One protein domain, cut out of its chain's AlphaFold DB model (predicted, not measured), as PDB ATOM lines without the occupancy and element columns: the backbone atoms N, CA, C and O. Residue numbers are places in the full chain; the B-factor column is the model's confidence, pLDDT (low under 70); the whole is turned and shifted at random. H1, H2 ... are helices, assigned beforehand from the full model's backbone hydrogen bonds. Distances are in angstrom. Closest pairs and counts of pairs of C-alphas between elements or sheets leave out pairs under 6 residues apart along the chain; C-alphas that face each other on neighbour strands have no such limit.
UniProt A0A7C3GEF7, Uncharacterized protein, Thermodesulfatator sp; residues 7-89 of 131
ATOM      1  N   ALA A   7     113.760 121.935 104.568       94.31
ATOM      2  CA  ALA A   7     113.025 122.355 105.763       94.31
ATOM      3  C   ALA A   7     113.093 121.324 106.905       94.31
ATOM      4  O   ALA A   7     113.242 121.698 108.068       94.31
ATOM      5  N   SER A   8     113.057 120.026 106.587       94.44
ATOM      6  CA  SER A   8     113.174 118.960 107.587       94.44
ATOM      7  C   SER A   8     114.568 118.913 108.216       94.44
ATOM      8  O   SER A   8     114.673 118.783 109.431       94.44
ATOM      9  N   LEU A   9     115.632 119.073 107.422       94.94
ATOM     10  CA  LEU A   9     117.013 119.095 107.928       94.94
ATOM     11  C   LEU A   9     117.251 120.273 108.878       94.94
ATOM     12  O   LEU A   9     117.801 120.093 109.962       94.94
ATOM     13  N   VAL A  10     116.768 121.463 108.509       95.19
ATOM     14  CA  VAL A  10     116.841 122.649 109.375       95.19
ATOM     15  C   VAL A  10     116.055 122.430 110.671       95.19
ATOM     16  O   VAL A  10     116.521 122.795 111.751       95.19
ATOM     17  N   ARG A  11     114.877 121.798 110.594       95.06
ATOM     18  CA  ARG A  11     114.043 121.500 111.764       95.06
ATOM     19  C   ARG A  11     114.722 120.541 112.746       95.06
ATOM     20  O   ARG A  11     114.671 120.790 113.946       95.06
ATOM     21  N   VAL A  12     115.392 119.495 112.257       95.12
ATOM     22  CA  VAL A  12     116.083 118.505 113.106       95.12
ATOM     23  C   VAL A  12     117.112 119.167 114.024       95.12
ATOM     24  O   VAL A  12     117.142 118.866 115.216       95.12
ATOM     25  N   VAL A  13     117.911 120.097 113.495       95.19
ATOM     26  CA  VAL A  13     118.938 120.816 114.273       95.19
ATOM     27  C   VAL A  13     118.325 121.791 115.285       95.19
ATOM     28  O   VAL A  13     118.925 122.045 116.324       95.19
ATOM     29  N   ARG A  14     117.122 122.318 115.020       94.12
ATOM     30  CA  ARG A  14     116.403 123.201 115.957       94.12
ATOM     31  C   ARG A  14     115.754 122.450 117.118       94.12
ATOM     32  O   ARG A  14     115.639 123.008 118.202       94.12
ATOM     33  N   GLU A  15     115.282 121.228 116.883       95.81
ATOM     34  CA  GLU A  15     114.492 120.475 117.868       95.81
ATOM     35  C   GLU A  15     115.325 119.505 118.710       95.81
ATOM     36  O   GLU A  15     114.972 119.229 119.858       95.81
ATOM     37  N   LYS A  16     116.420 118.965 118.165       94.56
ATOM     38  CA  LYS A  16     117.284 118.037 118.902       94.56
ATOM     39  C   LYS A  16     118.416 118.785 119.614       94.56
ATOM     40  O   LYS A  16     118.987 119.707 119.037       94.56
ATOM     41  N   PRO A  17     118.815 118.346 120.823       95.50
ATOM     42  CA  PRO A  17     120.078 118.767 121.420       95.50
ATOM     43  C   PRO A  17     121.242 118.535 120.446       95.50
ATOM     44  O   PRO A  17     121.323 117.459 119.847       95.50
ATOM     45  N   LEU A  18     122.113 119.537 120.271       92.50
ATOM     46  CA  LEU A  18     123.201 119.508 119.279       92.50
ATOM     47  C   LEU A  18     124.157 118.325 119.484       92.50
ATOM     48  O   LEU A  18     124.599 117.730 118.511       92.50
ATOM     49  N   ASP A  19     124.403 117.927 120.732       95.00
ATOM     50  CA  ASP A  19     125.212 116.760 121.117       95.00
ATOM     51  C   ASP A  19     124.615 115.414 120.658       95.00
ATOM     52  O   ASP A  19     125.286 114.385 120.691       95.00
ATOM     53  N   LYS A  20     123.350 115.410 120.221       95.25
ATOM     54  CA  LYS A  20     122.628 114.239 119.698       95.25
ATOM     55  C   LYS A  20     122.385 114.307 118.190       95.25
ATOM     56  O   LYS A  20     121.606 113.498 117.664       95.25
ATOM     57  N   VAL A  21     122.967 115.287 117.505       95.25
ATOM     58  CA  VAL A  21     122.918 115.436 116.049       95.25
ATOM     59  C   VAL A  21     124.282 115.053 115.494       95.25
ATOM     60  O   VAL A  21     125.303 115.515 115.984       95.25
ATOM     61  N   ASP A  22     124.304 114.179 114.495       94.69
ATOM     62  CA  ASP A  22     125.547 113.800 113.836       94.69
ATOM     63  C   ASP A  22     126.108 114.954 112.984       94.69
ATOM     64  O   ASP A  22     125.358 115.758 112.420       94.69
ATOM     65  N   ASP A  23     127.435 115.011 112.855       95.88
ATOM     66  CA  ASP A  23     128.133 116.075 112.121       95.88
ATOM     67  C   ASP A  23     127.675 116.186 110.661       95.88
ATOM     68  O   ASP A  23     127.577 117.283 110.105       95.88
ATOM     69  N   GLN A  24     127.346 115.056 110.027       94.50
ATOM     70  CA  GLN A  24     126.854 115.045 108.654       94.50
ATOM     71  C   GLN A  24     125.498 115.758 108.548       94.50
ATOM     72  O   GLN A  24     125.302 116.566 107.637       94.50
ATOM     73  N   THR A  25     124.581 115.525 109.487       94.50
ATOM     74  CA  THR A  25     123.300 116.231 109.577       94.50
ATOM     75  C   THR A  25     123.502 117.724 109.818       94.50
ATOM     76  O   THR A  25     122.791 118.523 109.209       94.50
ATOM     77  N   LEU A  26     124.491 118.129 110.624       95.69
ATOM     78  CA  LEU A  26     124.815 119.549 110.819       95.69
ATOM     79  C   LEU A  26     125.260 120.220 109.511       95.69
ATOM     80  O   LEU A  26     124.750 121.284 109.158       95.69
ATOM     81  N   ILE A  27     126.141 119.571 108.744       95.69
ATOM     82  CA  ILE A  27     126.578 120.062 107.425       95.69
ATOM     83  C   ILE A  27     125.391 120.131 106.454       95.69
ATOM     84  O   ILE A  27     125.206 121.121 105.743       95.69
ATOM     85  N   MET A  28     124.548 119.096 106.432       95.81
ATOM     86  CA  MET A  28     123.355 119.066 105.583       95.81
ATOM     87  C   MET A  28     122.350 120.159 105.959       95.81
ATOM     88  O   MET A  28     121.723 120.726 105.065       95.81
ATOM     89  N   ALA A  29     122.202 120.473 107.246       95.56
ATOM     90  CA  ALA A  29     121.325 121.534 107.724       95.56
ATOM     91  C   ALA A  29     121.835 122.929 107.339       95.56
ATOM     92  O   ALA A  29     121.034 123.756 106.904       95.56
ATOM     93  N   ASP A  30     123.146 123.179 107.403       96.44
ATOM     94  CA  ASP A  30     123.751 124.424 106.902       96.44
ATOM     95  C   ASP A  30     123.487 124.606 105.396       96.44
ATOM     96  O   ASP A  30     123.011 125.654 104.945       96.44
ATOM     97  N   MET A  31     123.711 123.551 104.607       96.62
ATOM     98  CA  MET A  31     123.390 123.563 103.179       96.62
ATOM     99  C   MET A  31     121.893 123.776 102.925       96.62
ATOM    100  O   MET A  31     121.519 124.519 102.017       96.62
ATOM    101  N   ALA A  32     121.033 123.136 103.716       95.75
ATOM    102  CA  ALA A  32     119.587 123.262 103.608       95.75
ATOM    103  C   ALA A  32     119.107 124.685 103.921       95.75
ATOM    104  O   ALA A  32     118.275 125.217 103.192       95.75
ATOM    105  N   GLU A  33     119.661 125.335 104.944       96.12
ATOM    106  CA  GLU A  33     119.322 126.716 105.284       96.12
ATOM    107  C   GLU A  33     119.706 127.684 104.154       96.12
ATOM    108  O   GLU A  33     118.925 128.561 103.774       96.12
ATOM    109  N   LYS A  34     120.890 127.499 103.558       97.19
ATOM    110  CA  LYS A  34     121.320 128.257 102.373       97.19
ATOM    111  C   LYS A  34     120.372 128.035 101.196       97.19
ATOM    112  O   LYS A  34     119.955 129.012 100.578       97.19
ATOM    113  N   ALA A  35     119.986 126.787 100.932       95.50
ATOM    114  CA  ALA A  35     119.067 126.452  99.849       95.50
ATOM    115  C   ALA A  35     117.682 127.098 100.035       95.50
ATOM    116  O   ALA A  35     117.149 127.663  99.083       95.50
ATOM    117  N   LEU A  36     117.123 127.083 101.251       95.75
ATOM    118  CA  LEU A  36     115.842 127.736 101.553       95.75
ATOM    119  C   LEU A  36     115.922 129.254 101.353       95.75
ATOM    120  O   LEU A  36     115.059 129.833 100.695       95.75
ATOM    121  N   ARG A  37     116.990 129.899 101.849       97.25
ATOM    122  CA  ARG A  37     117.222 131.340 101.637       97.25
ATOM    123  C   ARG A  37     117.329 131.693 100.156       97.25
ATOM    124  O   ARG A  37     116.712 132.661  99.719       97.25
ATOM    125  N   GLN A  38     118.085 130.912  99.386       97.19
ATOM    126  CA  GLN A  38     118.233 131.111  97.941       97.19
ATOM    127  C   GLN A  38     116.901 130.922  97.211       97.19
ATOM    128  O   GLN A  38     116.541 131.742  96.374       97.19
ATOM    129  N   MET A  39     116.133 129.886  97.554       96.44
ATOM    130  CA  MET A  39     114.828 129.632  96.943       96.44
ATOM    131  C   MET A  39     113.836 130.763  97.221       96.44
ATOM    132  O   MET A  39     113.166 131.218  96.296       96.44
ATOM    133  N   LYS A  40     113.788 131.260  98.463       97.75
ATOM    134  CA  LYS A  40     112.989 132.436  98.815       97.75
ATOM    135  C   LYS A  40     113.412 133.661  98.005       97.75
ATOM    136  O   LYS A  40     112.558 134.291  97.399       97.75
ATOM    137  N   ALA A  41     114.710 133.970  97.953       98.06
ATOM    138  CA  ALA A  41     115.220 135.125  97.211       98.06
ATOM    139  C   ALA A  41     114.854 135.062  95.718       98.06
ATOM    140  O   ALA A  41     114.347 136.037  95.169       98.06
ATOM    141  N   ASN A  42     115.021 133.892  95.096       98.00
ATOM    142  CA  ASN A  42     114.655 133.675  93.697       98.00
ATOM    143  C   ASN A  42     113.146 133.864  93.472       98.00
ATOM    144  O   ASN A  42     112.736 134.473  92.487       98.00
ATOM    145  N   LEU A  43     112.301 133.363  94.379       96.94
ATOM    146  CA  LEU A  43     110.856 133.578  94.298       96.94
ATOM    147  C   LEU A  43     110.493 135.054  94.468       96.94
ATOM    148  O   LEU A  43     109.665 135.555  93.710       96.94
ATOM    149  N   SER A  44     111.127 135.758  95.405       97.88
ATOM    150  CA  SER A  44     110.913 137.193  95.584       97.88
ATOM    151  C   SER A  44     111.251 137.970  94.310       97.88
ATOM    152  O   SER A  44     110.474 138.829  93.902       97.88
ATOM    153  N   GLU A  45     112.350 137.628  93.634       98.06
ATOM    154  CA  GLU A  45     112.731 138.230  92.352       98.06
ATOM    155  C   GLU A  45     111.713 137.922  91.238       98.06
ATOM    156  O   GLU A  45     111.283 138.825  90.524       98.06
ATOM    157  N   LEU A  46     111.249 136.672  91.123       97.12
ATOM    158  CA  LEU A  46     110.264 136.260  90.107       97.12
ATOM    159  C   LEU A  46     108.883 136.916  90.270       97.12
ATOM    160  O   LEU A  46     108.129 137.048  89.292       97.12
ATOM    161  N   LEU A  47     108.528 137.252  91.511       96.94
ATOM    162  CA  LEU A  47     107.257 137.865  91.887       96.94
ATOM    163  C   LEU A  47     107.337 139.399  91.939       96.94
ATOM    164  O   LEU A  47     106.293 140.058  91.908       96.94
ATOM    165  N   ALA A  48     108.543 139.972  91.978       96.19
ATOM    166  CA  ALA A  48     108.749 141.413  91.980       96.19
ATOM    167  C   ALA A  48     108.100 142.076  90.753       96.19
ATOM    168  O   ALA A  48     108.130 141.557  89.637       96.19
ATOM    169  N   GLY A  49     107.456 143.224  90.974       95.06
ATOM    170  CA  GLY A  49     106.740 143.971  89.934       95.06
ATOM    171  C   GLY A  49     105.398 143.368  89.500       95.06
ATOM    172  O   GLY A  49     104.641 144.042  88.809       95.06
ATOM    173  N   LYS A  50     105.068 142.135  89.916       95.56
ATOM    174  CA  LYS A  50     103.745 141.516  89.695       95.56
ATOM    175  C   LYS A  50     102.815 141.672  90.895       95.56
ATOM    176  O   LYS A  50     101.601 141.652  90.731       95.56
ATOM    177  N   TYR A  51     103.390 141.805  92.086       96.69
ATOM    178  CA  TYR A  51     102.671 141.984  93.340       96.69
ATOM    179  C   TYR A  51     103.315 143.094  94.172       96.69
ATOM    180  O   TYR A  51     104.494 143.410  94.000       96.69
ATOM    181  N   GLU A  52     102.546 143.634  95.114       96.69
ATOM    182  CA  GLU A  52     103.049 144.557  96.131       96.69
ATOM    183  C   GLU A  52     104.141 143.901  96.998       96.69
ATOM    184  O   GLU A  52     104.056 142.695  97.265       96.69
ATOM    185  N   PRO A  53     105.131 144.661  97.509       96.94
ATOM    186  CA  PRO A  53     106.281 144.108  98.233       96.94
ATOM    187  C   PRO A  53     105.917 143.175  99.394       96.94
ATOM    188  O   PRO A  53     106.525 142.120  99.559       96.94
ATOM    189  N   GLN A  54     104.887 143.523 100.171       96.50
ATOM    190  CA  GLN A  54     104.410 142.679 101.269       96.50
ATOM    191  C   GLN A  54     103.892 141.329 100.758       96.50
ATOM    192  O   GLN A  54     104.167 140.285 101.347       96.50
ATOM    193  N   ARG A  55     103.168 141.333  99.634       96.50
ATOM    194  CA  ARG A  55     102.609 140.111  99.061       96.50
ATOM    195  C   ARG A  55     103.683 139.228  98.434       96.50
ATOM    196  O   ARG A  55     103.581 138.007  98.520       96.50
ATOM    197  N   VAL A  56     104.710 139.837  97.838       97.69
ATOM    198  CA  VAL A  56     105.906 139.129  97.357       97.69
ATOM    199  C   VAL A  56     106.559 138.359  98.501       97.69
ATOM    200  O   VAL A  56     106.802 137.163  98.361       97.69
ATOM    201  N   GLU A  57     106.781 139.018  99.639       96.94
ATOM    202  CA  GLU A  57     107.404 138.405 100.816       96.94
ATOM    203  C   GLU A  57     106.577 137.227 101.360       96.94
ATOM    204  O   GLU A  57     107.110 136.135 101.569       96.94
ATOM    205  N   GLU A  58     105.263 137.410 101.524       96.62
ATOM    206  CA  GLU A  58     104.345 136.361 101.992       96.62
ATOM    207  C   GLU A  58     104.339 135.126 101.075       96.62
ATOM    208  O   GLU A  58     104.377 133.984 101.550       96.62
ATOM    209  N   LEU A  59     104.281 135.345  99.757       97.12
ATOM    210  CA  LEU A  59     104.253 134.270  98.767       97.12
ATOM    211  C   LEU A  59     105.596 133.550  98.672       97.12
ATOM    212  O   LEU A  59     105.619 132.318  98.661       97.12
ATOM    213  N   ALA A  60     106.702 134.293  98.636       97.19
ATOM    214  CA  ALA A  60     108.040 133.721  98.571       97.19
ATOM    215  C   ALA A  60     108.337 132.859  99.802       97.19
ATOM    216  O   ALA A  60     108.849 131.749  99.661       97.19
ATOM    217  N   GLU A  61     107.956 133.315 100.999       96.38
ATOM    218  CA  GLU A  61     108.057 132.523 102.230       96.38
ATOM    219  C   GLU A  61     107.188 131.259 102.140       96.38
ATOM    220  O   GLU A  61     107.669 130.140 102.325       96.38
ATOM    221  N   THR A  62     105.913 131.412 101.779       95.69
ATOM    222  CA  THR A  62     104.957 130.295 101.734       95.69
ATOM    223  C   THR A  62     105.386 129.190 100.764       95.69
ATOM    224  O   THR A  62     105.244 128.008 101.079       95.69
ATOM    225  N   LEU A  63     105.916 129.564  99.598       94.75
ATOM    226  CA  LEU A  63     106.282 128.634  98.528       94.75
ATOM    227  C   LEU A  63     107.690 128.031  98.685       94.75
ATOM    228  O   LEU A  63     107.986 127.044  98.017       94.75
ATOM    229  N   SER A  64     108.552 128.571  99.557       94.06
ATOM    230  CA  SER A  64     109.934 128.080  99.739       94.06
ATOM    231  C   SER A  64     110.165 127.273 101.018       94.06
ATOM    232  O   SER A  64     111.011 126.381 101.025       94.06
ATOM    233  N   GLN A  65     109.421 127.530 102.099       89.62
ATOM    234  CA  GLN A  65     109.742 127.012 103.442       89.62
ATOM    235  C   GLN A  65     109.285 125.566 103.714       89.62
ATOM    236  O   GLN A  65     109.167 125.144 104.863       89.62
ATOM    237  N   GLY A  66     109.018 124.776 102.669       89.62
ATOM    238  CA  GLY A  66     108.640 123.366 102.817       89.62
ATOM    239  C   GLY A  66     107.268 123.146 103.461       89.62
ATOM    240  O   GLY A  66     107.076 122.163 104.173       89.62
ATOM    241  N   ARG A  67     106.308 124.051 103.213       92.19
ATOM    242  CA  ARG A  67     104.900 123.887 103.622       92.19
ATOM    243  C   ARG A  67     104.240 122.666 102.976       92.19
ATOM    244  O   ARG A  67     103.345 122.067 103.566       92.19
ATOM    245  N   TRP A  68     104.714 122.299 101.791       92.12
ATOM    246  CA  TRP A  68     104.279 121.135 101.040       92.12
ATOM    247  C   TRP A  68     105.479 120.266 100.669       92.12
ATOM    248  O   TRP A  68     106.611 120.749 100.566       92.12
ATOM    249  N   THR A  69     105.230 118.974 100.464       88.38
ATOM    250  CA  THR A  69     106.198 118.079  99.830       88.38
ATOM    251  C   THR A  69     106.306 118.404  98.340       88.38
ATOM    252  O   THR A  69     105.401 118.994  97.754       88.38
ATOM    253  N   HIS A  70     107.424 118.032  97.716       84.50
ATOM    254  CA  HIS A  70     107.706 118.369  96.313       84.50
ATOM    255  C   HIS A  70     106.677 117.836  95.295       84.50
ATOM    256  O   HIS A  70     106.618 118.323  94.172       84.50
ATOM    257  N   ASP A  71     105.908 116.823  95.681       82.31
ATOM    258  CA  ASP A  71     104.927 116.095  94.881       82.31
ATOM    259  C   ASP A  71     103.479 116.482  95.205       82.31
ATOM    260  O   ASP A  71     102.556 116.021  94.534       82.31
ATOM    261  N   TYR A  72     103.256 117.330  96.213       89.25
ATOM    262  CA  TYR A  72     101.917 117.799  96.537       89.25
ATOM    263  C   TYR A  72     101.450 118.817  95.482       89.25
ATOM    264  O   TYR A  72     102.072 119.875  95.325       89.25
ATOM    265  N   PRO A  73     100.352 118.543  94.757       91.31
ATOM    266  CA  PRO A  73      99.867 119.450  93.731       91.31
ATOM    267  C   PRO A  73      99.162 120.659  94.357       91.31
ATOM    268  O   PRO A  73      98.236 120.513  95.154       91.31
ATOM    269  N   ILE A  74      99.527 121.867  93.923       93.69
ATOM    270  CA  ILE A  74      98.756 123.076  94.237       93.69
ATOM    271  C   ILE A  74      97.519 123.099  93.331       93.69
ATOM    272  O   ILE A  74      97.616 123.318  92.124       93.69
ATOM    273  N   THR A  75      96.351 122.843  93.917       94.69
ATOM    274  CA  THR A  75      95.066 122.839  93.199       94.69
ATOM    275  C   THR A  75      94.619 124.248  92.797       94.69
ATOM    276  O   THR A  75      95.110 125.238  93.340       94.69
ATOM    277  N   PHE A  76      93.644 124.351  91.884       95.25
ATOM    278  CA  PHE A  76      93.047 125.637  91.489       95.25
ATOM    279  C   PHE A  76      92.553 126.441  92.701       95.25
ATOM    280  O   PHE A  76      92.937 127.598  92.866       95.25
ATOM    281  N   ASP A  77      91.773 125.815  93.586       96.44
ATOM    282  CA  ASP A  77      91.228 126.488  94.770       96.44
ATOM    283  C   ASP A  77      92.336 126.945  95.726       96.44
ATOM    284  O   ASP A  77      92.239 128.000  96.353       96.44
ATOM    285  N   GLU A  78      93.409 126.161  95.860       95.81
ATOM    286  CA  GLU A  78      94.543 126.518  96.711       95.81
ATOM    287  C   GLU A  78      95.362 127.664  96.114       95.81
ATOM    288  O   GLU A  78      95.661 128.624  96.822       95.81
ATOM    289  N   ALA A  79      95.632 127.637  94.809       95.88
ATOM    290  CA  ALA A  79      96.279 128.738  94.102       95.88
ATOM    291  C   ALA A  79      95.453 130.033  94.179       95.88
ATOM    292  O   ALA A  79      96.009 131.109  94.403       95.88
ATOM    293  N   GLN A  80      94.124 129.932  94.075       95.75
ATOM    294  CA  GLN A  80      93.227 131.073  94.232       95.75
ATOM    295  C   GLN A  80      93.263 131.628  95.663       95.75
ATOM    296  O   GLN A  80      93.355 132.841  95.843       95.75
ATOM    297  N   ARG A  81      93.268 130.767  96.694       95.56
ATOM    298  CA  ARG A  81      93.457 131.190  98.098       95.56
ATOM    299  C   ARG A  81      94.815 131.852  98.333       95.56
ATOM    300  O   ARG A  81      94.917 132.775  99.139       95.56
ATOM    301  N   LEU A  82      95.847 131.417  97.613       94.69
ATOM    302  CA  LEU A  82      97.160 132.061  97.594       94.69
ATOM    303  C   LEU A  82      97.159 133.383  96.812       94.69
ATOM    304  O   LEU A  82      98.158 134.096  96.820       94.69
ATOM    305  N   GLY A  83      96.053 133.784  96.185       94.00
ATOM    306  CA  GLY A  83      95.963 135.023  95.413       94.00
ATOM    307  C   GLY A  83      96.797 134.992  94.132       94.00
ATOM    308  O   GLY A  83      97.191 136.048  93.641       94.00
ATOM    309  N   LEU A  84      97.098 133.799  93.614       94.81
ATOM    310  CA  LEU A  84      97.757 133.639  92.324       94.81
ATOM    311  C   LEU A  84      96.746 133.898  91.190       94.81
ATOM    312  O   LEU A  84      95.571 133.550  91.331       94.81
ATOM    313  N   PRO A  85      97.176 134.473  90.051       93.25
ATOM    314  CA  PRO A  85      96.316 134.776  88.913       93.25
ATOM    315  C   PRO A  85      96.002 133.496  88.128       93.25
ATOM    316  O   PRO A  85      96.577 133.235  87.074       93.25
ATOM    317  N   VAL A  86      95.108 132.670  88.668       94.75
ATOM    318  CA  VAL A  86      94.660 131.420  88.045       94.75
ATOM    319  C   VAL A  86      93.268 131.574  87.439       94.75
ATOM    320  O   VAL A  86      92.404 132.246  87.997       94.75
ATOM    321  N   SER A  87      93.040 130.917  86.301       92.19
ATOM    322  CA  SER A  87      91.728 130.809  85.662       92.19
ATOM    323  C   SER A  87      91.400 129.346  85.376       92.19
ATOM    324  O   SER A  87      92.291 128.536  85.130       92.19
ATOM    325  N   LYS A  88      90.106 129.027  85.417       90.88
ATOM    326  CA  LYS A  88      89.551 127.735  84.993       90.88
ATOM    327  C   LYS A  88      89.037 127.758  83.550       90.88
ATOM    328  O   LYS A  88      88.562 126.737  83.057       90.88
ATOM    329  N   ASP A  89      89.112 128.911  82.888       90.69
ATOM    330  CA  ASP A  89      88.643 129.089  81.519       90.69
ATOM    331  C   ASP A  89      89.668 128.485  80.559       90.69
ATOM    332  O   ASP A  89      90.663 129.105  80.192       90.69
TER     333      ASP A  89
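Overview. This is residues 7 to 89 of the 131 residues of an uncharacterized protein of Thermodesulfatator sp (UniProt A0A7C3GEF7). One long helix, H2, is the spine of this model: H1 folds back on its first half and H3 folds back on its second half, both on the same side of it. Beyond H3, a long loop, of which residues 68 to 73 stick out, leads to the small helix H4, which touches no helix. The printed part has 83 residues with four named helices, in the order H1, H2, H3, H4, and no named strand; the class is all helix. The whole is loose, with a radius of gyration of the C-alphas of 15.9 A and spans of 54 by 25 by 16 A.

Along the chain. H1, residues 7 to 15, begins at C-alpha 7 at (113.025, 122.355, 105.763) and is 12.3 A long. H2, residues 23 to 47, is 36.3 A long and ends at C-alpha 47 at (107.257, 137.865, 91.887). H3, residues 53 to 64, is 16.5 A long. H4, residues 76 to 81, is 8.6 A long and ends at C-alpha 81 at (93.457, 131.190, 98.098).

Arrangement. H1 touches H2 at residues 25 to 36 of H2 alone, opposite ways at a steep tilt of 51 degrees; their closest C-alphas, of Val 10 and Ala 29, are 4.9 A apart. H3 touches H2 at residues 36 to 47 of H2 alone, with the C-alphas of Lys 40 and Ala 60 closest at 5.1 A. H2 and H3 form a helical hairpin, opposite ways at a steep tilt of 40 degrees. H1 and H3 are apart, and H4 is apart from H1, H2 and H3. In H2, H3 and H4 every O i to N i+4 pair is within hydrogen-bond range; in H1, 4 of 5 are.

Size, cuts and confidence. The two C-alphas farthest apart, of Asp 19 and Asp 89, are 55.3 A apart. The printed part has no cut. The link from H3 to H4, with 11 residues, is long. The mean pLDDT of the printed part is 94.9, and no printed residue is under 70.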